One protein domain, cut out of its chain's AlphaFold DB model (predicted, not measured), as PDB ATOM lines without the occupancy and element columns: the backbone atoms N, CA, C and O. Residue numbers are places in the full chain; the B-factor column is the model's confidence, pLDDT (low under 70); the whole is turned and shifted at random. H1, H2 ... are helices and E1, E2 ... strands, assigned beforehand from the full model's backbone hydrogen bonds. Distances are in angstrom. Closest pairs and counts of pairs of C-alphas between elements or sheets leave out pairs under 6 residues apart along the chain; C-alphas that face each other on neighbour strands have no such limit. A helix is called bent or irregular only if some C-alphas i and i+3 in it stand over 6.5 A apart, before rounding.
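AT A GLANCE: This is residues 191 to 199, 227 to 253, 283 to 318 and 330 to 447 of the 648 residues of the protein "Protein kinase domain-containing protein" of Kazachstania africana (strain ATCC 22294 / BCRC 22015 / CBS 2517 / CECT 1963 / NBRC 1671 / NRRL Y-8276) (UniProt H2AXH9). What does the model look like? One strongly twisted sheet of five strands is covered at E5 and E4 by two long helices, H5 and H4, which lie side by side and run opposite ways. The small helices H1 and H2 lie by the other edge strand, E1, while H3 keeps apart from the other named elements, and the unnamed residues 405 to 426 have C-alphas 8 to 28 A from the mean of the C-alphas. What is it built of? The printed part has 190 residues with five named helices and five named strands, in the order H1 H2 H3 H4 E1 E2 E3 H5 E4 E5, and its class is mixed, helices and strands. The sheet runs E1 - E2 - E3 - E5 - E4, all antiparallel. The whole is compact, with a radius of gyration of the C-alphas of 17.4 A, and spans 55 by 42 by 34 A.

IN THESE COORDINATES: Which elements come first? H1, residues 191 to 196, begins at C-alpha 191 at (116.632, 153.955, 125.251) and is 9.2 A long from first to last C-alpha. H2, residues 227 to 231, is 8.7 A long and only just irregular, with C-alphas 228 and 231 6.9 A apart. H3, residues 242 to 250, is 12.2 A long. What follows? H4, residues 294 to 312, is 27.5 A long. E1, residues 333 to 341, is 21.1 A long and bends by 68 degrees at residue 336. E2, residues 344 to 352, is 26.4 A long, and E3, residues 369 to 378, is 28.4 A long. Which come last? H5, residues 385 to 404, is 27.9 A long and begins at C-alpha 385 at (123.451, 152.063, 83.578). E4, residues 427 to 434, is 20.5 A long. E5, residues 437 to 443, is 20.3 A long and ends at C-alpha 443 at (132.687, 158.509, 108.553).

HOW THE PARTS SIT: How are the strands paired? E1, E2 and E3 form a meander, each strand the antiparallel neighbour of the one before, and within hydrogen-bond range are N 335 and O 348, 2.9 A, and N 349 and O 372, 2.9 A. E3 and E5 are antiparallel, with N 375 and O 440 at 2.9 A, and the hairpin E4 and E5 has N 431 and O 439 at 2.9 A. Where do the long helices stand? H5 is on the sheet at a height of 9.8 A, and its closest C-alphas to E4 are those of Tyr 400 and Ile 427, 5.2 A apart. E3, H5 and E4 make a split strand-helix-strand unit, two strands running the same way with E5 between them, and its crossover is right-handed. H4 touches H5, closest at the C-alphas of Ser 304 and Thr 393, 6.1 A, at a steep tilt of 36 degrees, only just past shallow, opposite ways. What of the short helices? H1 is on the sheet, closest to E1 at the C-alphas of Ile 193 and Ile 335, 6.3 A, and H1, H4 and H5 with the sheet make two layers, helices on one face of a sheet. H2 only grazes the sheet with residues 229 to 231, and H3 is not on it. How regular are the helix backbones? In H4 and H5 every O i to N i+4 pair is within hydrogen-bond range, against 1 of 2 in H1, 0 of 1 in H2 and 2 of 5 in H3. For O i to N i+3 the counts are 1 of 2 in H2 and 3 of 6 in H3.

THE WHOLE: How large is it? The two C-alphas farthest apart are those of Ala 191 and Lys 284, at 57.4 A. Where is it cut? Residues 200 to 226, 254 to 282 and 319 to 329 are not printed, and the C-alpha gaps across these cuts are 18.2 A, 35.5 A and 18.1 A. Which links are long? Of the links that are printed whole, E2 to E3, with 16 residues, and H5 to E4, with 22, are long. Where is confidence low? The mean pLDDT of the printed part is 73.2, and 66 residues are under 70, among them 191 to 199, 227 to 235 and 405 to 420.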
ATOM      1  N   ALA A 191     117.884 154.711 125.166       56.31
ATOM      2  CA  ALA A 191     116.632 153.955 125.251       56.31
ATOM      3  C   ALA A 191     115.941 153.691 123.888       56.31
ATOM      4  O   ALA A 191     114.917 152.995 123.848       56.31
ATOM      5  N   ARG A 192     116.464 154.244 122.785       62.78
ATOM      6  CA  ARG A 192     116.169 153.864 121.393       62.78
ATOM      7  C   ARG A 192     117.268 152.959 120.829       62.78
ATOM      8  O   ARG A 192     116.929 151.943 120.230       62.78
ATOM      9  N   ILE A 193     118.544 153.283 121.045       61.66
ATOM     10  CA  ILE A 193     119.690 152.503 120.539       61.66
ATOM     11  C   ILE A 193     119.668 151.070 121.093       61.66
ATOM     12  O   ILE A 193     119.625 150.126 120.307       61.66
ATOM     13  N   SER A 194     119.556 150.883 122.412       59.97
ATOM     14  CA  SER A 194     119.523 149.559 123.063       59.97
ATOM     15  C   SER A 194     118.240 148.747 122.801       59.97
ATOM     16  O   SER A 194     118.144 147.586 123.190       59.97
ATOM     17  N   LYS A 195     117.240 149.327 122.116       59.22
ATOM     18  CA  LYS A 195     116.073 148.593 121.579       59.22
ATOM     19  C   LYS A 195     116.282 148.073 120.155       59.22
ATOM     20  O   LYS A 195     115.510 147.227 119.714       59.22
ATOM     21  N   VAL A 196     117.267 148.607 119.433       58.72
ATOM     22  CA  VAL A 196     117.574 148.271 118.031       58.72
ATOM     23  C   VAL A 196     118.853 147.437 117.931       58.72
ATOM     24  O   VAL A 196     118.925 146.510 117.128       58.72
ATOM     25  N   VAL A 197     119.833 147.718 118.792       57.41
ATOM     26  CA  VAL A 197     121.026 146.899 119.010       57.41
ATOM     27  C   VAL A 197     120.942 146.333 120.429       57.41
ATOM     28  O   VAL A 197     121.244 147.069 121.371       57.41
ATOM     29  N   PRO A 198     120.512 145.068 120.609       52.78
ATOM     30  CA  PRO A 198     120.508 144.430 121.919       52.78
ATOM     31  C   PRO A 198     121.888 144.515 122.574       52.78
ATOM     32  O   PRO A 198     122.907 144.331 121.911       52.78
ATOM     33  N   GLU A 199     121.913 144.794 123.870       47.81
ATOM     34  CA  GLU A 199     123.097 144.563 124.696       47.81
ATOM     35  C   GLU A 199     123.237 143.058 124.943       47.81
ATOM     36  O   GLU A 199     122.263 142.401 125.334       47.81
ATOM     37  N   LYS A 227     109.575 148.891 111.822       35.78
ATOM     38  CA  LYS A 227     110.277 147.637 112.167       35.78
ATOM     39  C   LYS A 227     110.834 146.897 110.943       35.78
ATOM     40  O   LYS A 227     111.873 146.250 111.048       35.78
ATOM     41  N   GLU A 228     110.165 147.020 109.801       38.84
ATOM     42  CA  GLU A 228     110.490 146.342 108.538       38.84
ATOM     43  C   GLU A 228     111.840 146.781 107.940       38.84
ATOM     44  O   GLU A 228     112.519 145.980 107.306       38.84
ATOM     45  N   PHE A 229     112.287 148.016 108.197       45.44
ATOM     46  CA  PHE A 229     113.538 148.550 107.636       45.44
ATOM     47  C   PHE A 229     114.808 147.991 108.299       45.44
ATOM     48  O   PHE A 229     115.898 148.116 107.744       45.44
ATOM     49  N   SER A 230     114.682 147.339 109.459       48.88
ATOM     50  CA  SER A 230     115.822 146.878 110.268       48.88
ATOM     51  C   SER A 230     116.705 145.812 109.606       48.88
ATOM     52  O   SER A 230     117.826 145.615 110.061       48.88
ATOM     53  N   ASN A 231     116.242 145.169 108.526       55.03
ATOM     54  CA  ASN A 231     116.981 144.146 107.775       55.03
ATOM     55  C   ASN A 231     117.466 144.618 106.389       55.03
ATOM     56  O   ASN A 231     118.071 143.826 105.668       55.03
ATOM     57  N   LYS A 232     117.205 145.874 105.989       61.56
ATOM     58  CA  LYS A 232     117.324 146.331 104.589       61.56
ATOM     59  C   LYS A 232     118.697 146.080 103.945       61.56
ATOM     60  O   LYS A 232     118.742 145.767 102.761       61.56
ATOM     61  N   PHE A 233     119.778 146.187 104.721       65.44
ATOM     62  CA  PHE A 233     121.165 146.079 104.242       65.44
ATOM     63  C   PHE A 233     121.867 144.755 104.615       65.44
ATOM     64  O   PHE A 233     123.075 144.625 104.448       65.44
ATOM     65  N   MET A 234     121.131 143.752 105.121       63.88
ATOM     66  CA  MET A 234     121.703 142.477 105.609       63.88
ATOM     67  C   MET A 234     122.485 141.671 104.562       63.88
ATOM     68  O   MET A 234     123.232 140.767 104.927       63.88
ATOM     69  N   LYS A 235     122.273 141.951 103.274       69.31
ATOM     70  CA  LYS A 235     122.869 141.223 102.149       69.31
ATOM     71  C   LYS A 235     123.974 142.000 101.438       69.31
ATOM     72  O   LYS A 235     124.502 141.496 100.452       69.31
ATOM     73  N   ALA A 236     124.311 143.194 101.927       79.88
ATOM     74  CA  ALA A 236     125.318 144.047 101.323       79.88
ATOM     75  C   ALA A 236     126.706 143.386 101.352       79.88
ATOM     76  O   ALA A 236     127.260 143.153 102.427       79.88
ATOM     77  N   THR A 237     127.267 143.107 100.174       81.62
ATOM     78  CA  THR A 237     128.640 142.612 100.001       81.62
ATOM     79  C   THR A 237     129.550 143.741  99.529       81.62
ATOM     80  O   THR A 237     129.181 144.520  98.647       81.62
ATOM     81  N   SER A 238     130.745 143.848 100.117       84.69
ATOM     82  CA  SER A 238     131.735 144.856  99.717       84.69
ATOM     83  C   SER A 238     132.208 144.612  98.286       84.69
ATOM     84  O   SER A 238     132.544 143.486  97.912       84.69
ATOM     85  N   LEU A 239     132.268 145.670  97.476       85.00
ATOM     86  CA  LEU A 239     132.909 145.616  96.163       85.00
ATOM     87  C   LEU A 239     134.436 145.749  96.279       85.00
ATOM     88  O   LEU A 239     135.153 145.325  95.363       85.00
ATOM     89  N   ILE A 240     134.934 146.285  97.401       82.81
ATOM     90  CA  ILE A 240     136.361 146.418  97.700       82.81
ATOM     91  C   ILE A 240     136.961 145.022  97.955       82.81
ATOM     92  O   ILE A 240     136.478 144.286  98.828       82.81
ATOM     93  N   PRO A 241     138.034 144.632  97.235       75.94
ATOM     94  CA  PRO A 241     138.706 143.358  97.470       75.94
ATOM     95  C   PRO A 241     139.217 143.255  98.907       75.94
ATOM     96  O   PRO A 241     139.672 144.240  99.499       75.94
ATOM     97  N   ILE A 242     139.152 142.052  99.474       67.19
ATOM     98  CA  ILE A 242     139.515 141.822 100.874       67.19
ATOM     99  C   ILE A 242     140.992 142.155 101.139       67.19
ATOM    100  O   ILE A 242     141.345 142.559 102.237       67.19
ATOM    101  N   GLU A 243     141.847 142.107 100.117       66.69
ATOM    102  CA  GLU A 243     143.272 142.441 100.170       66.69
ATOM    103  C   GLU A 243     143.548 143.946 100.305       66.69
ATOM    104  O   GLU A 243     144.661 144.313 100.673       66.69
ATOM    105  N   TYR A 244     142.574 144.816 100.013       71.25
ATOM    106  CA  TYR A 244     142.648 146.248 100.336       71.25
ATOM    107  C   TYR A 244     142.186 146.456 101.787       71.25
ATOM    108  O   TYR A 244     142.934 147.007 102.592       71.25
ATOM    109  N   ARG A 245     141.031 145.878 102.159       66.62
ATOM    110  CA  ARG A 245     140.468 145.928 103.526       66.62
ATOM    111  C   ARG A 245     141.390 145.310 104.596       66.62
ATOM    112  O   ARG A 245     141.415 145.774 105.729       66.62
ATOM    113  N   LEU A 246     142.182 144.288 104.256       57.09
ATOM    114  CA  LEU A 246     143.139 143.649 105.171       57.09
ATOM    115  C   LEU A 246     144.429 144.459 105.369       57.09
ATOM    116  O   LEU A 246     144.988 144.416 106.461       57.09
ATOM    117  N   ARG A 247     144.887 145.239 104.376       56.62
ATOM    118  CA  ARG A 247     146.057 146.133 104.544       56.62
ATOM    119  C   ARG A 247     145.792 147.196 105.611       56.62
ATOM    120  O   ARG A 247     146.692 147.540 106.366       56.62
ATOM    121  N   GLU A 248     144.546 147.654 105.716       53.19
ATOM    122  CA  GLU A 248     144.097 148.581 106.759       53.19
ATOM    123  C   GLU A 248     144.114 147.950 108.174       53.19
ATOM    124  O   GLU A 248     144.368 148.646 109.156       53.19
ATOM    125  N   LEU A 249     143.900 146.631 108.283       47.16
ATOM    126  CA  LEU A 249     143.941 145.865 109.543       47.16
ATOM    127  C   LEU A 249     145.366 145.462 109.964       47.16
ATOM    128  O   LEU A 249     145.666 145.415 111.156       47.16
ATOM    129  N   GLU A 250     146.270 145.225 109.011       47.16
ATOM    130  CA  GLU A 250     147.696 144.973 109.292       47.16
ATOM    131  C   GLU A 250     148.374 146.139 110.031       47.16
ATOM    132  O   GLU A 250     149.366 145.941 110.727       47.16
ATOM    133  N   MET A 251     147.819 147.351 109.929       49.03
ATOM    134  CA  MET A 251     148.329 148.554 110.590       49.03
ATOM    135  C   MET A 251     147.990 148.665 112.086       49.03
ATOM    136  O   MET A 251     148.462 149.599 112.731       49.03
ATOM    137  N   SER A 252     147.168 147.773 112.654       40.97
ATOM    138  CA  SER A 252     146.746 147.851 114.065       40.97
ATOM    139  C   SER A 252     147.191 146.677 114.941       40.97
ATOM    140  O   SER A 252     146.741 146.582 116.082       40.97
ATOM    141  N   VAL A 253     148.023 145.763 114.428       41.09
ATOM    142  CA  VAL A 253     148.370 144.509 115.119       41.09
ATOM    143  C   VAL A 253     149.881 144.251 115.060       41.09
ATOM    144  O   VAL A 253     150.387 143.668 114.108       41.09
ATOM    145  N   PRO A 283     152.463 154.130  81.983       66.44
ATOM    146  CA  PRO A 283     153.146 155.374  81.660       66.44
ATOM    147  C   PRO A 283     154.030 155.821  82.830       66.44
ATOM    148  O   PRO A 283     153.721 155.581  83.996       66.44
ATOM    149  N   LYS A 284     155.131 156.516  82.533       75.88
ATOM    150  CA  LYS A 284     156.013 157.066  83.570       75.88
ATOM    151  C   LYS A 284     155.242 158.063  84.443       75.88
ATOM    152  O   LYS A 284     154.627 158.984  83.911       75.88
ATOM    153  N   ILE A 285     155.316 157.910  85.766       78.62
ATOM    154  CA  ILE A 285     154.776 158.889  86.721       78.62
ATOM    155  C   ILE A 285     155.539 160.212  86.562       78.62
ATOM    156  O   ILE A 285     156.774 160.242  86.576       78.62
ATOM    157  N   VAL A 286     154.792 161.305  86.407       83.44
ATOM    158  CA  VAL A 286     155.303 162.677  86.250       83.44
ATOM    159  C   VAL A 286     154.824 163.584  87.387       83.44
ATOM    160  O   VAL A 286     155.547 164.495  87.780       83.44
ATOM    161  N   TYR A 287     153.646 163.310  87.957       81.19
ATOM    162  CA  TYR A 287     153.047 164.076  89.048       81.19
ATOM    163  C   TYR A 287     152.833 163.187  90.279       81.19
ATOM    164  O   TYR A 287     151.841 162.473  90.382       81.19
ATOM    165  N   LYS A 288     153.807 163.193  91.198       82.31
ATOM    166  CA  LYS A 288     153.849 162.259  92.339       82.31
ATOM    167  C   LYS A 288     152.744 162.495  93.369       82.31
ATOM    168  O   LYS A 288     152.233 161.531  93.917       82.31
ATOM    169  N   GLU A 289     152.359 163.753  93.582       82.94
ATOM    170  CA  GLU A 289     151.341 164.140  94.567       82.94
ATOM    171  C   GLU A 289     149.912 163.725  94.149       82.94
ATOM    172  O   GLU A 289     148.986 163.960  94.904       82.94
ATOM    173  N   SER A 290     149.668 163.158  92.959       84.12
ATOM    174  CA  SER A 290     148.298 162.818  92.527       84.12
ATOM    175  C   SER A 290     147.694 161.691  93.366       84.12
ATOM    176  O   SER A 290     148.294 160.623  93.463       84.12
ATOM    177  N   ALA A 291     146.459 161.863  93.854       83.44
ATOM    178  CA  ALA A 291     145.705 160.776  94.495       83.44
ATOM    179  C   ALA A 291     145.246 159.679  93.512       83.44
ATOM    180  O   ALA A 291     144.700 158.665  93.942       83.44
ATOM    181  N   LEU A 292     145.446 159.865  92.201       83.12
ATOM    182  CA  LEU A 292     145.122 158.877  91.172       83.12
ATOM    183  C   LEU A 292     146.397 158.377  90.488       83.12
ATOM    184  O   LEU A 292     146.832 158.897  89.452       83.12
ATOM    185  N   ASP A 293     146.970 157.357  91.124       75.62
ATOM    186  CA  ASP A 293     148.181 156.632  90.762       75.62
ATOM    187  C   ASP A 293     147.869 155.247  90.138       75.62
ATOM    188  O   ASP A 293     146.757 154.978  89.674       75.62
ATOM    189  N   GLU A 294     148.860 154.351  90.106       77.19
ATOM    190  CA  GLU A 294     148.712 152.993  89.586       77.19
ATOM    191  C   GLU A 294     147.827 152.082  90.462       77.19
ATOM    192  O   GLU A 294     147.026 151.325  89.907       77.19
ATOM    193  N   GLU A 295     147.914 152.153  91.797       75.12
ATOM    194  CA  GLU A 295     147.053 151.349  92.680       75.12
ATOM    195  C   GLU A 295     145.599 151.849  92.625       75.12
ATOM    196  O   GLU A 295     144.675 151.049  92.451       75.12
ATOM    197  N   ALA A 296     145.386 153.170  92.638       76.88
ATOM    198  CA  ALA A 296     144.069 153.762  92.413       76.88
ATOM    199  C   ALA A 296     143.481 153.347  91.050       76.88
ATOM    200  O   ALA A 296     142.293 153.038  90.956       76.88
ATOM    201  N   LEU A 297     144.295 153.259  89.989       76.00
ATOM    202  CA  LEU A 297     143.859 152.758  88.680       76.00
ATOM    203  C   LEU A 297     143.463 151.272  88.702       76.00
ATOM    204  O   LEU A 297     142.493 150.896  88.037       76.00
ATOM    205  N   LYS A 298     144.164 150.415  89.452       79.94
ATOM    206  CA  LYS A 298     143.767 149.004  89.618       79.94
ATOM    207  C   LYS A 298     142.401 148.915  90.300       79.94
ATOM    208  O   LYS A 298     141.509 148.243  89.776       79.94
ATOM    209  N   LEU A 299     142.201 149.674  91.380       80.06
ATOM    210  CA  LEU A 299     140.923 149.748  92.090       80.06
ATOM    211  C   LEU A 299     139.798 150.320  91.203       80.06
ATOM    212  O   LEU A 299     138.730 149.715  91.139       80.06
ATOM    213  N   ILE A 300     140.039 151.399  90.440       79.19
ATOM    214  CA  ILE A 300     139.074 151.970  89.475       79.19
ATOM    215  C   ILE A 300     138.545 150.902  88.523       79.19
ATOM    216  O   ILE A 300     137.333 150.781  88.360       79.19
ATOM    217  N   ASN A 301     139.431 150.147  87.867       79.62
ATOM    218  CA  ASN A 301     139.015 149.170  86.859       79.62
ATOM    219  C   ASN A 301     138.220 148.016  87.489       79.62
ATOM    220  O   ASN A 301     137.224 147.570  86.917       79.62
ATOM    221  N   LEU A 302     138.628 147.568  88.679       82.12
ATOM    222  CA  LEU A 302     137.990 146.461  89.386       82.12
ATOM    223  C   LEU A 302     136.612 146.848  89.949       82.12
ATOM    224  O   LEU A 302     135.646 146.120  89.728       82.12
ATOM    225  N   ILE A 303     136.488 148.024  90.574       83.12
ATOM    226  CA  ILE A 303     135.199 148.578  91.019       83.12
ATOM    227  C   ILE A 303     134.296 148.872  89.811       83.12
ATOM    228  O   ILE A 303     133.144 148.452  89.814       83.12
ATOM    229  N   SER A 304     134.817 149.477  88.732       80.88
ATOM    230  CA  SER A 304     134.047 149.728  87.495       80.88
ATOM    231  C   SER A 304     133.416 148.453  86.935       80.88
ATOM    232  O   SER A 304     132.269 148.481  86.485       80.88
ATOM    233  N   LYS A 305     134.169 147.344  86.940       81.31
ATOM    234  CA  LYS A 305     133.702 146.026  86.501       81.31
ATOM    235  C   LYS A 305     132.640 145.483  87.461       81.31
ATOM    236  O   LYS A 305     131.530 145.199  87.026       81.31
ATOM    237  N   ARG A 306     132.939 145.428  88.765       83.56
ATOM    238  CA  ARG A 306     132.031 144.898  89.800       83.56
ATOM    239  C   ARG A 306     130.703 145.669  89.879       83.56
ATOM    240  O   ARG A 306     129.659 145.041  90.004       83.56
ATOM    241  N   VAL A 307     130.707 146.996  89.708       81.19
ATOM    242  CA  VAL A 307     129.480 147.816  89.621       81.19
ATOM    243  C   VAL A 307     128.678 147.495  88.351       81.19
ATOM    244  O   VAL A 307     127.468 147.294  88.433       81.19
ATOM    245  N   GLN A 308     129.323 147.382  87.182       80.12
ATOM    246  CA  GLN A 308     128.635 147.014  85.933       80.12
ATOM    247  C   GLN A 308     128.044 145.599  85.972       80.12
ATOM    248  O   GLN A 308     126.954 145.376  85.440       80.12
ATOM    249  N   ASP A 309     128.747 144.653  86.593       79.75
ATOM    250  CA  ASP A 309     128.277 143.280  86.770       79.75
ATOM    251  C   ASP A 309     127.131 143.222  87.798       79.75
ATOM    252  O   ASP A 309     126.141 142.534  87.553       79.75
ATOM    253  N   GLY A 310     127.196 144.005  88.882       73.50
ATOM    254  CA  GLY A 310     126.142 144.130  89.900       73.50
ATOM    255  C   GLY A 310     124.878 144.883  89.451       73.50
ATOM    256  O   GLY A 310     123.801 144.701  90.017       73.50
ATOM    257  N   VAL A 311     124.966 145.700  88.401       70.44
ATOM    258  CA  VAL A 311     123.784 146.266  87.723       70.44
ATOM    259  C   VAL A 311     123.083 145.221  86.842       70.44
ATOM    260  O   VAL A 311     121.861 145.233  86.712       70.44
ATOM    261  N   LYS A 312     123.839 144.297  86.237       70.50
ATOM    262  CA  LYS A 312     123.302 143.281  85.311       70.50
ATOM    263  C   LYS A 312     122.820 142.017  86.022       70.50
ATOM    264  O   LYS A 312     121.859 141.396  85.577       70.50
ATOM    265  N   ASN A 313     123.483 141.640  87.111       67.50
ATOM    266  CA  ASN A 313     123.273 140.389  87.832       67.50
ATOM    267  C   ASN A 313     122.817 140.646  89.274       67.50
ATOM    268  O   ASN A 313     123.092 141.691  89.865       67.50
ATOM    269  N   LYS A 314     122.166 139.650  89.887       59.47
ATOM    270  CA  LYS A 314     122.036 139.612  91.354       59.47
ATOM    271  C   LYS A 314     123.425 139.485  91.992       59.47
ATOM    272  O   LYS A 314     124.285 138.850  91.379       59.47
ATOM    273  N   PRO A 315     123.637 140.020  93.211       60.16
ATOM    274  CA  PRO A 315     124.879 139.790  93.938       60.16
ATOM    275  C   PRO A 315     125.124 138.282  94.057       60.16
ATOM    276  O   PRO A 315     124.244 137.526  94.482       60.16
ATOM    277  N   SER A 316     126.306 137.830  93.637       51.94
ATOM    278  CA  SER A 316     126.688 136.423  93.704       51.94
ATOM    279  C   SER A 316     126.955 136.047  95.158       51.94
ATOM    280  O   SER A 316     128.053 136.268  95.672       51.94
ATOM    281  N   HIS A 317     125.949 135.483  95.829       49.72
ATOM    282  CA  HIS A 317     126.123 134.838  97.126       49.72
ATOM    283  C   HIS A 317     126.994 133.578  96.965       49.72
ATOM    284  O   HIS A 317     126.480 132.463  96.918       49.72
ATOM    285  N   ASN A 318     128.316 133.755  96.919       43.22
ATOM    286  CA  ASN A 318     129.286 132.696  97.205       43.22
ATOM    287  C   ASN A 318     129.253 132.428  98.720       43.22
ATOM    288  O   ASN A 318     130.163 132.804  99.455       43.22
ATOM    289  N   THR A 330     130.407 144.214 110.533       78.06
ATOM    290  CA  THR A 330     131.389 145.207 110.070       78.06
ATOM    291  C   THR A 330     130.983 146.654 110.390       78.06
ATOM    292  O   THR A 330     131.816 147.422 110.875       78.06
ATOM    293  N   TYR A 331     129.709 147.028 110.201       85.56
ATOM    294  CA  TYR A 331     129.212 148.416 110.322       85.56
ATOM    295  C   TYR A 331     127.992 148.589 111.246       85.56
ATOM    296  O   TYR A 331     127.624 149.714 111.600       85.56
ATOM    297  N   GLY A 332     127.385 147.495 111.708       84.12
ATOM    298  CA  GLY A 332     126.281 147.532 112.668       84.12
ATOM    299  C   GLY A 332     124.905 147.852 112.086       84.12
ATOM    300  O   GLY A 332     124.707 147.961 110.880       84.12
ATOM    301  N   ARG A 333     123.907 147.966 112.969       84.06
ATOM    302  CA  ARG A 333     122.486 148.077 112.586       84.06
ATOM    303  C   ARG A 333     122.070 149.538 112.415       84.06
ATOM    304  O   ARG A 333     122.527 150.393 113.172       84.06
ATOM    305  N   ASN A 334     121.156 149.809 111.480       86.50
ATOM    306  CA  ASN A 334     120.559 151.137 111.287       86.50
ATOM    307  C   ASN A 334     119.778 151.566 112.548       86.50
ATOM    308  O   ASN A 334     118.850 150.870 112.959       86.50
ATOM    309  N   ILE A 335     120.139 152.708 113.145       85.88
ATOM    310  CA  ILE A 335     119.475 153.298 114.326       85.88
ATOM    311  C   ILE A 335     118.475 154.417 113.969       85.88
ATOM    312  O   ILE A 335     117.587 154.756 114.768       85.88
ATOM    313  N   GLY A 336     118.586 154.983 112.768       83.69
ATOM    314  CA  GLY A 336     117.689 155.979 112.195       83.69
ATOM    315  C   GLY A 336     118.293 156.712 110.998       83.69
ATOM    316  O   GLY A 336     119.511 156.799 110.847       83.69
ATOM    317  N   ASP A 337     117.413 157.288 110.185       83.69
ATOM    318  CA  ASP A 337     117.781 158.094 109.023       83.69
ATOM    319  C   ASP A 337     117.934 159.575 109.397       83.69
ATOM    320  O   ASP A 337     117.202 160.091 110.249       83.69
ATOM    321  N   ILE A 338     118.903 160.248 108.770       82.56
ATOM    322  CA  ILE A 338     119.275 161.644 109.062       82.56
ATOM    323  C   ILE A 338     119.039 162.598 107.888       82.56
ATOM    324  O   ILE A 338     118.944 163.802 108.106       82.56
ATOM    325  N   GLY A 339     118.899 162.089 106.660       73.69
ATOM    326  CA  GLY A 339     118.684 162.924 105.480       73.69
ATOM    327  C   GLY A 339     118.122 162.161 104.283       73.69
ATOM    328  O   GLY A 339     118.262 160.943 104.179       73.69
ATOM    329  N   HIS A 340     117.484 162.898 103.375       67.00
ATOM    330  CA  HIS A 340     117.026 162.424 102.069       67.00
ATOM    331  C   HIS A 340     117.479 163.451 101.026       67.00
ATOM    332  O   HIS A 340     117.012 164.588 101.046       67.00
ATOM    333  N   GLY A 341     118.416 163.065 100.163       56.78
ATOM    334  CA  GLY A 341     118.956 163.901  99.091       56.78
ATOM    335  C   GLY A 341     118.474 163.459  97.709       56.78
ATOM    336  O   GLY A 341     117.792 162.446  97.558       56.78
ATOM    337  N   SER A 342     118.888 164.195  96.678       48.28
ATOM    338  CA  SER A 342     118.569 163.934  95.263       48.28
ATOM    339  C   SER A 342     119.021 162.562  94.744       48.28
ATOM    340  O   SER A 342     118.481 162.091  93.746       48.28
ATOM    341  N   TYR A 343     119.985 161.916  95.409       54.69
ATOM    342  CA  TYR A 343     120.569 160.634  94.989       54.69
ATOM    343  C   TYR A 343     120.246 159.450  95.922       54.69
ATOM    344  O   TYR A 343     120.588 158.313  95.589       54.69
ATOM    345  N   GLY A 344     119.551 159.692  97.044       67.19
ATOM    346  CA  GLY A 344     119.112 158.658  97.990       67.19
ATOM    347  C   GLY A 344     119.000 159.128  99.447       67.19
ATOM    348  O   GLY A 344     119.089 160.321  99.744       67.19
ATOM    349  N   SER A 345     118.769 158.189 100.369       79.88
ATOM    350  CA  SER A 345     118.685 158.459 101.813       79.88
ATOM    351  C   SER A 345     120.024 158.230 102.516       79.88
ATOM    352  O   SER A 345     120.773 157.326 102.146       79.88
ATOM    353  N   ILE A 346     120.289 159.008 103.567       87.31
ATOM    354  CA  ILE A 346     121.440 158.824 104.456       87.31
ATOM    355  C   ILE A 346     120.936 158.271 105.794       87.31
ATOM    356  O   ILE A 346     120.199 158.943 106.525       87.31
ATOM    357  N   SER A 347     121.352 157.046 106.101       89.81
ATOM    358  CA  SER A 347     121.087 156.327 107.349       89.81
ATOM    359  C   SER A 347     122.300 156.378 108.278       89.81
ATOM    360  O   SER A 347     123.432 156.487 107.810       89.81
ATOM    361  N   VAL A 348     122.090 156.230 109.589       90.69
ATOM    362  CA  VAL A 348     123.181 155.998 110.555       90.69
ATOM    363  C   VAL A 348     123.130 154.554 111.040       90.69
ATOM    364  O   VAL A 348     122.100 154.110 111.551       90.69
ATOM    365  N   CYS A 349     124.243 153.832 110.918       90.12
ATOM    366  CA  CYS A 349     124.426 152.496 111.489       90.12
ATOM    367  C   CYS A 349     125.343 152.540 112.718       90.12
ATOM    368  O   CYS A 349     126.166 153.444 112.854       90.12
ATOM    369  N   SER A 350     125.186 151.586 113.640       88.94
ATOM    370  CA  SER A 350     126.042 151.481 114.826       88.94
ATOM    371  C   SER A 350     126.224 150.042 115.307       88.94
ATOM    372  O   SER A 350     125.275 149.248 115.334       88.94
ATOM    373  N   ARG A 351     127.450 149.726 115.736       87.44
ATOM    374  CA  ARG A 351     127.834 148.495 116.446       87.44
ATOM    375  C   ARG A 351     128.637 148.828 117.702       87.44
ATOM    376  O   ARG A 351     129.074 149.964 117.883       87.44
ATOM    377  N   LEU A 352     128.831 147.835 118.567       84.94
ATOM    378  CA  LEU A 352     129.810 147.928 119.650       84.94
ATOM    379  C   LEU A 352     131.234 147.987 119.069       84.94
ATOM    380  O   LEU A 352     131.496 147.464 117.981       84.94
ATOM    381  N   MET A 353     132.130 148.645 119.798       81.31
ATOM    382  CA  MET A 353     133.557 148.659 119.501       81.31
ATOM    383  C   MET A 353     134.181 147.333 119.958       81.31
ATOM    384  O   MET A 353     133.973 146.908 121.099       81.31
ATOM    385  N   GLY A 354     134.905 146.671 119.059       72.75
ATOM    386  CA  GLY A 354     135.636 145.435 119.318       72.75
ATOM    387  C   GLY A 354     137.046 145.702 119.847       72.75
ATOM    388  O   GLY A 354     137.623 146.764 119.628       72.75
ATOM    389  N   THR A 355     137.643 144.708 120.506       60.41
ATOM    390  CA  THR A 355     139.004 144.800 121.075       60.41
ATOM    391  C   THR A 355     140.117 144.934 120.032       60.41
ATOM    392  O   THR A 355     141.255 145.204 120.401       60.41
ATOM    393  N   CYS A 356     139.798 144.723 118.753       57.72
ATOM    394  CA  CYS A 356     140.733 144.744 117.628       57.72
ATOM    395  C   CYS A 356     140.311 145.748 116.537       57.72
ATOM    396  O   CYS A 356     140.722 145.593 115.390       57.72
ATOM    397  N   ASP A 357     139.454 146.730 116.853       64.25
ATOM    398  CA  ASP A 357     139.055 147.754 115.878       64.25
ATOM    399  C   ASP A 357     140.273 148.613 115.467       64.25
ATOM    400  O   ASP A 357     140.908 149.227 116.331       64.25
ATOM    401  N   PRO A 358     140.630 148.670 114.169       56.66
ATOM    402  CA  PRO A 358     141.869 149.296 113.718       56.66
ATOM    403  C   PRO A 358     141.795 150.824 113.770       56.66
ATOM    404  O   PRO A 358     140.732 151.420 113.592       56.66
ATOM    405  N   ILE A 359     142.944 151.491 113.916       50.09
ATOM    406  CA  ILE A 359     143.033 152.963 114.007       50.09
ATOM    407  C   ILE A 359     142.469 153.658 112.746       50.09
ATOM    408  O   ILE A 359     141.896 154.745 112.845       50.09
ATOM    409  N   CYS A 360     142.534 153.023 111.569       46.41
ATOM    410  CA  CYS A 360     141.897 153.537 110.349       46.41
ATOM    411  C   CYS A 360     140.370 153.706 110.503       46.41
ATOM    412  O   CYS A 360     139.827 154.719 110.048       46.41
ATOM    413  N   SER A 361     139.708 152.798 111.237       55.12
ATOM    414  CA  SER A 361     138.253 152.758 111.461       55.12
ATOM    415  C   SER A 361     137.717 153.880 112.356       55.12
ATOM    416  O   SER A 361     136.519 153.918 112.629       55.12
ATOM    417  N   GLN A 362     138.575 154.823 112.777       68.81
ATOM    418  CA  GLN A 362     138.189 156.076 113.431       68.81
ATOM    419  C   GLN A 362     137.128 156.837 112.620       68.81
ATOM    420  O   GLN A 362     137.434 157.634 111.727       68.81
ATOM    421  N   THR A 363     135.886 156.566 112.994       87.88
ATOM    422  CA  THR A 363     134.667 157.349 112.820       87.88
ATOM    423  C   THR A 363     134.250 157.872 114.202       87.88
ATOM    424  O   THR A 363     134.907 157.572 115.205       87.88
ATOM    425  N   TYR A 364     133.157 158.626 114.307       90.19
ATOM    426  CA  TYR A 364     132.653 159.042 115.614       90.19
ATOM    427  C   TYR A 364     132.265 157.846 116.499       90.19
ATOM    428  O   TYR A 364     131.582 156.911 116.065       90.19
ATOM    429  N   SER A 365     132.666 157.914 117.769       88.31
ATOM    430  CA  SER A 365     132.380 156.916 118.794       88.31
ATOM    431  C   SER A 365     131.738 157.545 120.032       88.31
ATOM    432  O   SER A 365     131.991 158.699 120.375       88.31
ATOM    433  N   ASN A 366     130.869 156.787 120.701       86.31
ATOM    434  CA  ASN A 366     130.248 157.172 121.970       86.31
ATOM    435  C   ASN A 366     129.831 155.916 122.749       86.31
ATOM    436  O   ASN A 366     129.350 154.966 122.137       86.31
ATOM    437  N   ASN A 367     129.995 155.903 124.076       83.88
ATOM    438  CA  ASN A 367     129.586 154.810 124.978       83.88
ATOM    439  C   ASN A 367     129.925 153.393 124.447       83.88
ATOM    440  O   ASN A 367     129.062 152.523 124.328       83.88
ATOM    441  N   ASN A 368     131.201 153.187 124.091       83.31
ATOM    442  CA  ASN A 368     131.760 151.962 123.489       83.31
ATOM    443  C   ASN A 368     131.055 151.476 122.201       83.31
ATOM    444  O   ASN A 368     131.032 150.282 121.898       83.31
ATOM    445  N   ARG A 369     130.476 152.397 121.423       86.12
ATOM    446  CA  ARG A 369     129.891 152.135 120.104       86.12
ATOM    447  C   ARG A 369     130.555 152.991 119.035       86.12
ATOM    448  O   ARG A 369     130.845 154.163 119.276       86.12
ATOM    449  N   LEU A 370     130.738 152.412 117.851       89.19
ATOM    450  CA  LEU A 370     131.087 153.132 116.626       89.19
ATOM    451  C   LEU A 370     129.806 153.502 115.867       89.19
ATOM    452  O   LEU A 370     128.796 152.795 115.960       89.19
ATOM    453  N   PHE A 371     129.849 154.603 115.119       91.50
ATOM    454  CA  PHE A 371     128.735 155.104 114.315       91.50
ATOM    455  C   PHE A 371     129.200 155.377 112.883       91.50
ATOM    456  O   PHE A 371     130.223 156.023 112.679       91.50
ATOM    457  N   PHE A 372     128.440 154.918 111.891       92.69
ATOM    458  CA  PHE A 372     128.773 155.030 110.469       92.69
ATOM    459  C   PHE A 372     127.636 155.710 109.708       92.69
ATOM    460  O   PHE A 372     126.463 155.418 109.954       92.69
ATOM    461  N   ALA A 373     127.975 156.597 108.774       92.62
ATOM    462  CA  ALA A 373     127.018 157.131 107.813       92.62
ATOM    463  C   ALA A 373     126.904 156.161 106.629       92.62
ATOM    464  O   ALA A 373     127.913 155.657 106.142       92.62
ATOM    465  N   VAL A 374     125.682 155.888 106.174       90.94
ATOM    466  CA  VAL A 374     125.405 154.960 105.071       90.94
ATOM    467  C   VAL A 374     124.514 155.665 104.054       90.94
ATOM    468  O   VAL A 374     123.349 155.952 104.338       90.94
ATOM    469  N   LYS A 375     125.072 155.974 102.883       88.94
ATOM    470  CA  LYS A 375     124.398 156.645 101.762       88.94
ATOM    471  C   LYS A 375     123.858 155.576 100.819       88.94
ATOM    472  O   LYS A 375     124.623 154.810 100.241       88.94
ATOM    473  N   GLU A 376     122.538 155.492 100.682       86.75
ATOM    474  CA  GLU A 376     121.923 154.623  99.677       86.75
ATOM    475  C   GLU A 376     122.075 155.266  98.294       86.75
ATOM    476  O   GLU A 376     121.638 156.395  98.090       86.75
ATOM    477  N   LEU A 377     122.679 154.551  97.346       83.44
ATOM    478  CA  LEU A 377     122.965 155.034  95.998       83.44
ATOM    479  C   LEU A 377     122.054 154.323  94.991       83.44
ATOM    480  O   LEU A 377     122.221 153.134  94.704       83.44
ATOM    481  N   LYS A 378     121.081 155.066  94.451       75.06
ATOM    482  CA  LYS A 378     120.063 154.551  93.520       75.06
ATOM    483  C   LYS A 378     120.239 155.065  92.097       75.06
ATOM    484  O   LYS A 378     120.604 156.222  91.876       75.06
ATOM    485  N   LEU A 379     119.899 154.200  91.145       74.69
ATOM    486  CA  LEU A 379     119.737 154.549  89.738       74.69
ATOM    487  C   LEU A 379     118.561 155.531  89.592       74.69
ATOM    488  O   LEU A 379     117.446 155.231  90.022       74.69
ATOM    489  N   SER A 380     118.800 156.701  88.990       69.75
ATOM    490  CA  SER A 380     117.715 157.611  88.601       69.75
ATOM    491  C   SER A 380     116.902 156.994  87.463       69.75
ATOM    492  O   SER A 380     117.474 156.383  86.564       69.75
ATOM    493  N   ALA A 381     115.591 157.246  87.425       70.25
ATOM    494  CA  ALA A 381     114.727 156.851  86.306       70.25
ATOM    495  C   ALA A 381     115.145 157.467  84.947       70.25
ATOM    496  O   ALA A 381     114.660 157.037  83.905       70.25
ATOM    497  N   THR A 382     116.035 158.467  84.960       73.56
ATOM    498  CA  THR A 382     116.592 159.154  83.780       73.56
ATOM    499  C   THR A 382     118.089 158.894  83.547       73.56
ATOM    500  O   THR A 382     118.658 159.435  82.597       73.56
ATOM    501  N   ASP A 383     118.757 158.097  84.389       73.25
ATOM    502  CA  ASP A 383     120.167 157.728  84.200       73.25
ATOM    503  C   ASP A 383     120.282 156.423  83.397       73.25
ATOM    504  O   ASP A 383     119.551 155.465  83.645       73.25
ATOM    505  N   THR A 384     121.250 156.336  82.474       80.56
ATOM    506  CA  THR A 384     121.653 155.027  81.930       80.56
ATOM    507  C   THR A 384     122.529 154.284  82.935       80.56
ATOM    508  O   THR A 384     123.203 154.895  83.773       80.56
ATOM    509  N   VAL A 385     122.578 152.958  82.805       75.25
ATOM    510  CA  VAL A 385     123.451 152.063  83.578       75.25
ATOM    511  C   VAL A 385     124.906 152.540  83.588       75.25
ATOM    512  O   VAL A 385     125.552 152.565  84.634       75.25
ATOM    513  N   GLU A 386     125.423 152.960  82.437       75.69
ATOM    514  CA  GLU A 386     126.809 153.385  82.245       75.69
ATOM    515  C   GLU A 386     127.068 154.735  82.915       75.69
ATOM    516  O   GLU A 386     128.100 154.907  83.562       75.69
ATOM    517  N   LYS A 387     126.123 155.680  82.799       76.75
ATOM    518  CA  LYS A 387     126.189 156.999  83.445       76.75
ATOM    519  C   LYS A 387     126.158 156.862  84.969       76.75
ATOM    520  O   LYS A 387     126.976 157.470  85.655       76.75
ATOM    521  N   PHE A 388     125.271 156.013  85.487       79.38
ATOM    522  CA  PHE A 388     125.156 155.689  86.907       79.38
ATOM    523  C   PHE A 388     126.416 155.001  87.451       79.38
ATOM    524  O   PHE A 388     126.990 155.462  88.437       79.38
ATOM    525  N   SER A 389     126.906 153.968  86.757       76.75
ATOM    526  CA  SER A 389     128.138 153.249  87.123       76.75
ATOM    527  C   SER A 389     129.363 154.170  87.102       76.75
ATOM    528  O   SER A 389     130.193 154.122  88.009       76.75
ATOM    529  N   SER A 390     129.463 155.037  86.087       76.56
ATOM    530  CA  SER A 390     130.511 156.056  85.949       76.56
ATOM    531  C   SER A 390     130.450 157.090  87.077       76.56
ATOM    532  O   SER A 390     131.499 157.422  87.631       76.56
ATOM    533  N   ARG A 391     129.251 157.547  87.473       78.81
ATOM    534  CA  ARG A 391     129.065 158.462  88.611       78.81
ATOM    535  C   ARG A 391     129.501 157.818  89.926       78.81
ATOM    536  O   ARG A 391     130.439 158.330  90.522       78.81
ATOM    537  N   ILE A 392     128.906 156.685  90.319       81.12
ATOM    538  CA  ILE A 392     129.245 155.993  91.579       81.12
ATOM    539  C   ILE A 392     130.741 155.686  91.648       81.12
ATOM    540  O   ILE A 392     131.380 155.980  92.651       81.12
ATOM    541  N   THR A 393     131.323 155.138  90.576       80.31
ATOM    542  CA  THR A 393     132.753 154.802  90.586       80.31
ATOM    543  C   THR A 393     133.622 156.054  90.713       80.31
ATOM    544  O   THR A 393     134.624 156.013  91.415       80.31
ATOM    545  N   SER A 394     133.257 157.174  90.078       81.25
ATOM    546  CA  SER A 394     134.010 158.433  90.215       81.25
ATOM    547  C   SER A 394     133.918 159.008  91.628       81.25
ATOM    548  O   SER A 394     134.931 159.410  92.189       81.25
ATOM    549  N   GLU A 395     132.709 159.034  92.185       85.81
ATOM    550  CA  GLU A 395     132.355 159.562  93.505       85.81
ATOM    551  C   GLU A 395     133.089 158.799  94.621       85.81
ATOM    552  O   GLU A 395     133.896 159.389  95.346       85.81
ATOM    553  N   PHE A 396     132.916 157.472  94.654       87.81
ATOM    554  CA  PHE A 396     133.570 156.581  95.612       87.81
ATOM    555  C   PHE A 396     135.099 156.623  95.495       87.81
ATOM    556  O   PHE A 396     135.787 156.800  96.500       87.81
ATOM    557  N   ILE A 397     135.658 156.486  94.282       85.25
ATOM    558  CA  ILE A 397     137.117 156.449  94.103       85.25
ATOM    559  C   ILE A 397     137.756 157.773  94.518       85.25
ATOM    560  O   ILE A 397     138.787 157.746  95.180       85.25
ATOM    561  N   ILE A 398     137.175 158.926  94.159       88.25
ATOM    562  CA  ILE A 398     137.746 160.224  94.546       88.25
ATOM    563  C   ILE A 398     137.837 160.326  96.073       88.25
ATOM    564  O   ILE A 398     138.904 160.660  96.588       88.25
ATOM    565  N   GLY A 399     136.763 159.990  96.794       88.00
ATOM    566  CA  GLY A 399     136.768 160.028  98.255       88.00
ATOM    567  C   GLY A 399     137.701 158.992  98.888       88.00
ATOM    568  O   GLY A 399     138.530 159.363  99.715       88.00
ATOM    569  N   TYR A 400     137.627 157.724  98.464       86.88
ATOM    570  CA  TYR A 400     138.457 156.635  98.999       86.88
ATOM    571  C   TYR A 400     139.956 156.866  98.738       86.88
ATOM    572  O   TYR A 400     140.779 156.650  99.630       86.88
ATOM    573  N   SER A 401     140.336 157.354  97.551       85.06
ATOM    574  CA  SER A 401     141.728 157.706  97.238       85.06
ATOM    575  C   SER A 401     142.223 158.885  98.079       85.06
ATOM    576  O   SER A 401     143.341 158.840  98.588       85.06
ATOM    577  N   LEU A 402     141.397 159.922  98.278       86.12
ATOM    578  CA  LEU A 402     141.751 161.070  99.121       86.12
ATOM    579  C   LEU A 402     141.851 160.707 100.612       86.12
ATOM    580  O   LEU A 402     142.714 161.251 101.302       86.12
ATOM    581  N   SER A 403     141.014 159.793 101.119       80.75
ATOM    582  CA  SER A 403     141.046 159.384 102.532       80.75
ATOM    583  C   SER A 403     142.180 158.415 102.877       80.75
ATOM    584  O   SER A 403     142.565 158.343 104.044       80.75
ATOM    585  N   HIS A 404     142.740 157.708 101.889       74.94
ATOM    586  CA  HIS A 404     143.777 156.685 102.090       74.94
ATOM    587  C   HIS A 404     145.146 157.024 101.475       74.94
ATOM    588  O   HIS A 404     146.050 156.188 101.493       74.94
ATOM    589  N   TYR A 405     145.332 158.249 100.972       69.31
ATOM    590  CA  TYR A 405     146.560 158.664 100.280       69.31
ATOM    591  C   TYR A 405     147.846 158.531 101.122       69.31
ATOM    592  O   TYR A 405     148.895 158.197 100.586       69.31
ATOM    593  N   ASN A 406     147.766 158.720 102.445       59.00
ATOM    594  CA  ASN A 406     148.923 158.661 103.353       59.00
ATOM    595  C   ASN A 406     148.950 157.391 104.229       59.00
ATOM    596  O   ASN A 406     149.379 157.440 105.379       59.00
ATOM    597  N   LEU A 407     148.474 156.246 103.719       55.28
ATOM    598  CA  LEU A 407     148.749 154.948 104.354       55.28
ATOM    599  C   LEU A 407     150.195 154.478 104.032       55.28
ATOM    600  O   LEU A 407     150.655 154.706 102.910       55.28
ATOM    601  N   PRO A 408     150.896 153.751 104.934       45.81
ATOM    602  CA  PRO A 408     152.298 153.319 104.775       45.81
ATOM    603  C   PRO A 408     152.665 152.560 103.489       45.81
ATOM    604  O   PRO A 408     153.834 152.482 103.112       45.81
ATOM    605  N   GLN A 409     151.687 152.031 102.748       44.34
ATOM    606  CA  GLN A 409     151.913 151.511 101.395       44.34
ATOM    607  C   GLN A 409     152.533 152.544 100.430       44.34
ATOM    608  O   GLN A 409     153.301 152.153  99.550       44.34
ATOM    609  N   TYR A 410     152.274 153.841 100.637       46.84
ATOM    610  CA  TYR A 410     152.853 154.940  99.858       46.84
ATOM    611  C   TYR A 410     154.217 155.425 100.397       46.84
ATOM    612  O   TYR A 410     155.032 155.941  99.627       46.84
ATOM    613  N   GLU A 411     154.547 155.165 101.671       44.47
ATOM    614  CA  GLU A 411     155.842 155.535 102.281       44.47
ATOM    615  C   GLU A 411     157.047 154.821 101.648       44.47
ATOM    616  O   GLU A 411     158.170 155.315 101.742       44.47
ATOM    617  N   LYS A 412     156.837 153.706 100.931       41.38
ATOM    618  CA  LYS A 412     157.903 152.938 100.251       41.38
ATOM    619  C   LYS A 412     158.800 153.757  99.313       41.38
ATOM    620  O   LYS A 412     159.891 153.298  98.990       41.38
ATOM    621  N   ASN A 413     158.360 154.939  98.874       39.66
ATOM    622  CA  ASN A 413     159.141 155.848  98.029       39.66
ATOM    623  C   ASN A 413     159.700 157.084  98.762       39.66
ATOM    624  O   ASN A 413     160.396 157.878  98.131       39.66
ATOM    625  N   ASN A 414     159.443 157.239 100.066       37.91
ATOM    626  CA  ASN A 414     160.067 158.227 100.958       37.91
ATOM    627  C   ASN A 414     159.964 159.697 100.474       37.91
ATOM    628  O   ASN A 414     160.912 160.480 100.558       37.91
ATOM    629  N   ILE A 415     158.810 160.066  99.904       42.38
ATOM    630  CA  ILE A 415     158.528 161.383  99.315       42.38
ATOM    631  C   ILE A 415     157.214 161.909  99.900       42.38
ATOM    632  O   ILE A 415     156.207 161.217  99.840       42.38
ATOM    633  N   CYS A 416     157.237 163.147 100.404       39.56
ATOM    634  CA  CYS A 416     156.112 163.836 101.050       39.56
ATOM    635  C   CYS A 416     155.615 163.206 102.368       39.56
ATOM    636  O   CYS A 416     154.498 162.711 102.466       39.56
ATOM    637  N   GLY A 417     156.416 163.341 103.433       40.09
ATOM    638  CA  GLY A 417     155.947 163.174 104.814       40.09
ATOM    639  C   GLY A 417     154.986 164.298 105.224       40.09
ATOM    640  O   GLY A 417     155.392 165.251 105.887       40.09
ATOM    641  N   LYS A 418     153.731 164.207 104.776       52.25
ATOM    642  CA  LYS A 418     152.600 165.069 105.149       52.25
ATOM    643  C   LYS A 418     151.525 164.205 105.806       52.25
ATOM    644  O   LYS A 418     151.211 163.136 105.290       52.25
ATOM    645  N   ASP A 419     150.903 164.686 106.875       55.44
ATOM    646  CA  ASP A 419     149.776 163.984 107.497       55.44
ATOM    647  C   ASP A 419     148.561 163.868 106.546       55.44
ATOM    648  O   ASP A 419     148.346 164.746 105.701       55.44
ATOM    649  N   PRO A 420     147.733 162.809 106.651       66.94
ATOM    650  CA  PRO A 420     146.454 162.728 105.940       66.94
ATOM    651  C   PRO A 420     145.533 163.901 106.306       66.94
ATOM    652  O   PRO A 420     145.470 164.330 107.462       66.94
ATOM    653  N   SER A 421     144.766 164.410 105.335       81.56
ATOM    654  CA  SER A 421     143.884 165.556 105.577       81.56
ATOM    655  C   SER A 421     142.758 165.226 106.551       81.56
ATOM    656  O   SER A 421     141.715 164.678 106.190       81.56
ATOM    657  N   ARG A 422     142.925 165.681 107.797       89.38
ATOM    658  CA  ARG A 422     141.883 165.638 108.831       89.38
ATOM    659  C   ARG A 422     140.592 166.369 108.442       89.38
ATOM    660  O   ARG A 422     139.587 166.185 109.123       89.38
ATOM    661  N   ASN A 423     140.622 167.201 107.395       95.00
ATOM    662  CA  ASN A 423     139.504 168.030 106.954       95.00
ATOM    663  C   ASN A 423     138.694 167.442 105.782       95.00
ATOM    664  O   ASN A 423     137.765 168.097 105.315       95.00
ATOM    665  N   LEU A 424     138.980 166.211 105.342       93.69
ATOM    666  CA  LEU A 424     138.127 165.450 104.417       93.69
ATOM    667  C   LEU A 424     137.371 164.336 105.156       93.69
ATOM    668  O   LEU A 424     137.885 163.777 106.131       93.69
ATOM    669  N   LEU A 425     136.152 164.027 104.706       92.44
ATOM    670  CA  LEU A 425     135.370 162.880 105.173       92.44
ATOM    671  C   LEU A 425     135.983 161.569 104.662       92.44
ATOM    672  O   LEU A 425     136.257 161.449 103.468       92.44
ATOM    673  N   LYS A 426     136.177 160.577 105.540       90.31
ATOM    674  CA  LYS A 426     136.606 159.235 105.110       90.31
ATOM    675  C   LYS A 426     135.455 158.473 104.452       90.31
ATOM    676  O   LYS A 426     134.341 158.456 104.985       90.31
ATOM    677  N   ILE A 427     135.759 157.762 103.369       89.38
ATOM    678  CA  ILE A 427     134.884 156.737 102.786       89.38
ATOM    679  C   ILE A 427     135.512 155.374 103.075       89.38
ATOM    680  O   ILE A 427     136.687 155.175 102.785       89.38
ATOM    681  N   PHE A 428     134.749 154.458 103.671       86.56
ATOM    682  CA  PHE A 428     135.226 153.144 104.114       86.56
ATOM    683  C   PHE A 428     134.872 152.016 103.140       86.56
ATOM    684  O   PHE A 428     135.692 151.129 102.931       86.56
ATOM    685  N   ASP A 429     133.664 152.019 102.566       88.62
ATOM    686  CA  ASP A 429     133.203 150.918 101.708       88.62
ATOM    687  C   ASP A 429     132.217 151.376 100.626       88.62
ATOM    688  O   ASP A 429     131.473 152.342 100.810       88.62
ATOM    689  N   LEU A 430     132.178 150.630  99.524       89.19
ATOM    690  CA  LEU A 430     131.118 150.654  98.522       89.19
ATOM    691  C   LEU A 430     130.625 149.219  98.347       89.19
ATOM    692  O   LEU A 430     131.371 148.344  97.907       89.19
ATOM    693  N   MET A 431     129.359 148.985  98.669       87.88
ATOM    694  CA  MET A 431     128.778 147.649  98.772       87.88
ATOM    695  C   MET A 431     127.559 147.507  97.858       87.88
ATOM    696  O   MET A 431     126.805 148.462  97.666       87.88
ATOM    697  N   GLN A 432     127.320 146.309  97.325       85.44
ATOM    698  CA  GLN A 432     126.089 145.984  96.599       85.44
ATOM    699  C   GLN A 432     125.125 145.226  97.515       85.44
ATOM    700  O   GLN A 432     125.487 144.181  98.044       85.44
ATOM    701  N   ASN A 433     123.885 145.705  97.655       80.75
ATOM    702  CA  ASN A 433     122.845 145.027  98.442       80.75
ATOM    703  C   ASN A 433     121.887 144.179  97.590       80.75
ATOM    704  O   ASN A 433     121.495 143.089  97.992       80.75
ATOM    705  N   ASP A 434     121.519 144.685  96.413       76.69
ATOM    706  CA  ASP A 434     120.628 144.044  95.438       76.69
ATOM    707  C   ASP A 434     121.025 144.496  94.019       76.69
ATOM    708  O   ASP A 434     121.946 145.298  93.845       76.69
ATOM    709  N   ILE A 435     120.325 144.025  92.981       75.62
ATOM    710  CA  ILE A 435     120.452 144.602  91.628       75.62
ATOM    711  C   ILE A 435     120.154 146.110  91.703       75.62
ATOM    712  O   ILE A 435     119.144 146.502  92.289       75.62
ATOM    713  N   ASN A 436     121.009 146.945  91.106       74.44
ATOM    714  CA  ASN A 436     120.885 148.416  91.044       74.44
ATOM    715  C   ASN A 436     120.874 149.174  92.389       74.44
ATOM    716  O   ASN A 436     120.734 150.398  92.379       74.44
ATOM    717  N   ASN A 437     121.041 148.489  93.525       80.50
ATOM    718  CA  ASN A 437     121.030 149.092  94.856       80.50
ATOM    719  C   ASN A 437     122.411 148.959  95.502       80.50
ATOM    720  O   ASN A 437     122.777 147.889  96.004       80.50
ATOM    721  N   PHE A 438     123.150 150.065  95.509       86.50
ATOM    722  CA  PHE A 438     124.459 150.173  96.144       86.50
ATOM    723  C   PHE A 438     124.352 150.997  97.433       86.50
ATOM    724  O   PHE A 438     123.451 151.825  97.582       86.50
ATOM    725  N   VAL A 439     125.267 150.773  98.372       88.38
ATOM    726  CA  VAL A 439     125.419 151.598  99.576       88.38
ATOM    727  C   VAL A 439     126.878 151.994  99.755       88.38
ATOM    728  O   VAL A 439     127.776 151.172  99.592       88.38
ATOM    729  N   GLU A 440     127.103 153.258 100.089       89.75
ATOM    730  CA  GLU A 440     128.417 153.814 100.402       89.75
ATOM    731  C   GLU A 440     128.502 154.065 101.910       89.75
ATOM    732  O   GLU A 440     127.608 154.682 102.501       89.75
ATOM    733  N   VAL A 441     129.554 153.545 102.543       91.38
ATOM    734  CA  VAL A 441     129.774 153.605 103.992       91.38
ATOM    735  C   VAL A 441     130.868 154.621 104.288       91.38
ATOM    736  O   VAL A 441     131.959 154.553 103.726       91.38
ATOM    737  N   MET A 442     130.584 155.564 105.181       92.38
ATOM    738  CA  MET A 442     131.417 156.735 105.450       92.38
ATOM    739  C   MET A 442     131.568 157.005 106.949       92.38
ATOM    740  O   MET A 442     130.794 156.537 107.792       92.38
ATOM    741  N   GLU A 443     132.554 157.837 107.265       92.44
ATOM    742  CA  GLU A 443     132.687 158.509 108.553       92.44
ATOM    743  C   GLU A 443     131.400 159.261 108.936       92.44
ATOM    744  O   GLU A 443     130.782 159.947 108.122       92.44
ATOM    745  N   PHE A 444     130.983 159.132 110.196       93.81
ATOM    746  CA  PHE A 444     129.810 159.821 110.721       93.81
ATOM    747  C   PHE A 444     130.210 161.107 111.451       93.81
ATOM    748  O   PHE A 444     130.829 161.062 112.511       93.81
ATOM    749  N   CYS A 445     129.791 162.253 110.912       94.25
ATOM    750  CA  CYS A 445     129.934 163.561 111.552       94.25
ATOM    751  C   CYS A 445     128.693 163.866 112.420       94.25
ATOM    752  O   CYS A 445     127.636 164.218 111.887       94.25
ATOM    753  N   PRO A 446     128.774 163.745 113.758       92.88
ATOM    754  CA  PRO A 446     127.604 163.729 114.638       92.88
ATOM    755  C   PRO A 446     126.956 165.100 114.852       92.88
ATOM    756  O   PRO A 446     125.868 165.152 115.425       92.88
ATOM    757  N   SER A 447     127.603 166.198 114.448       92.50
ATOM    758  CA  SER A 447     127.071 167.560 114.593       92.50
ATOM    759  C   SER A 447     126.395 168.101 113.333       92.50
ATOM    760  O   SER A 447     125.927 169.239 113.344       92.50
TER     761      SER A 447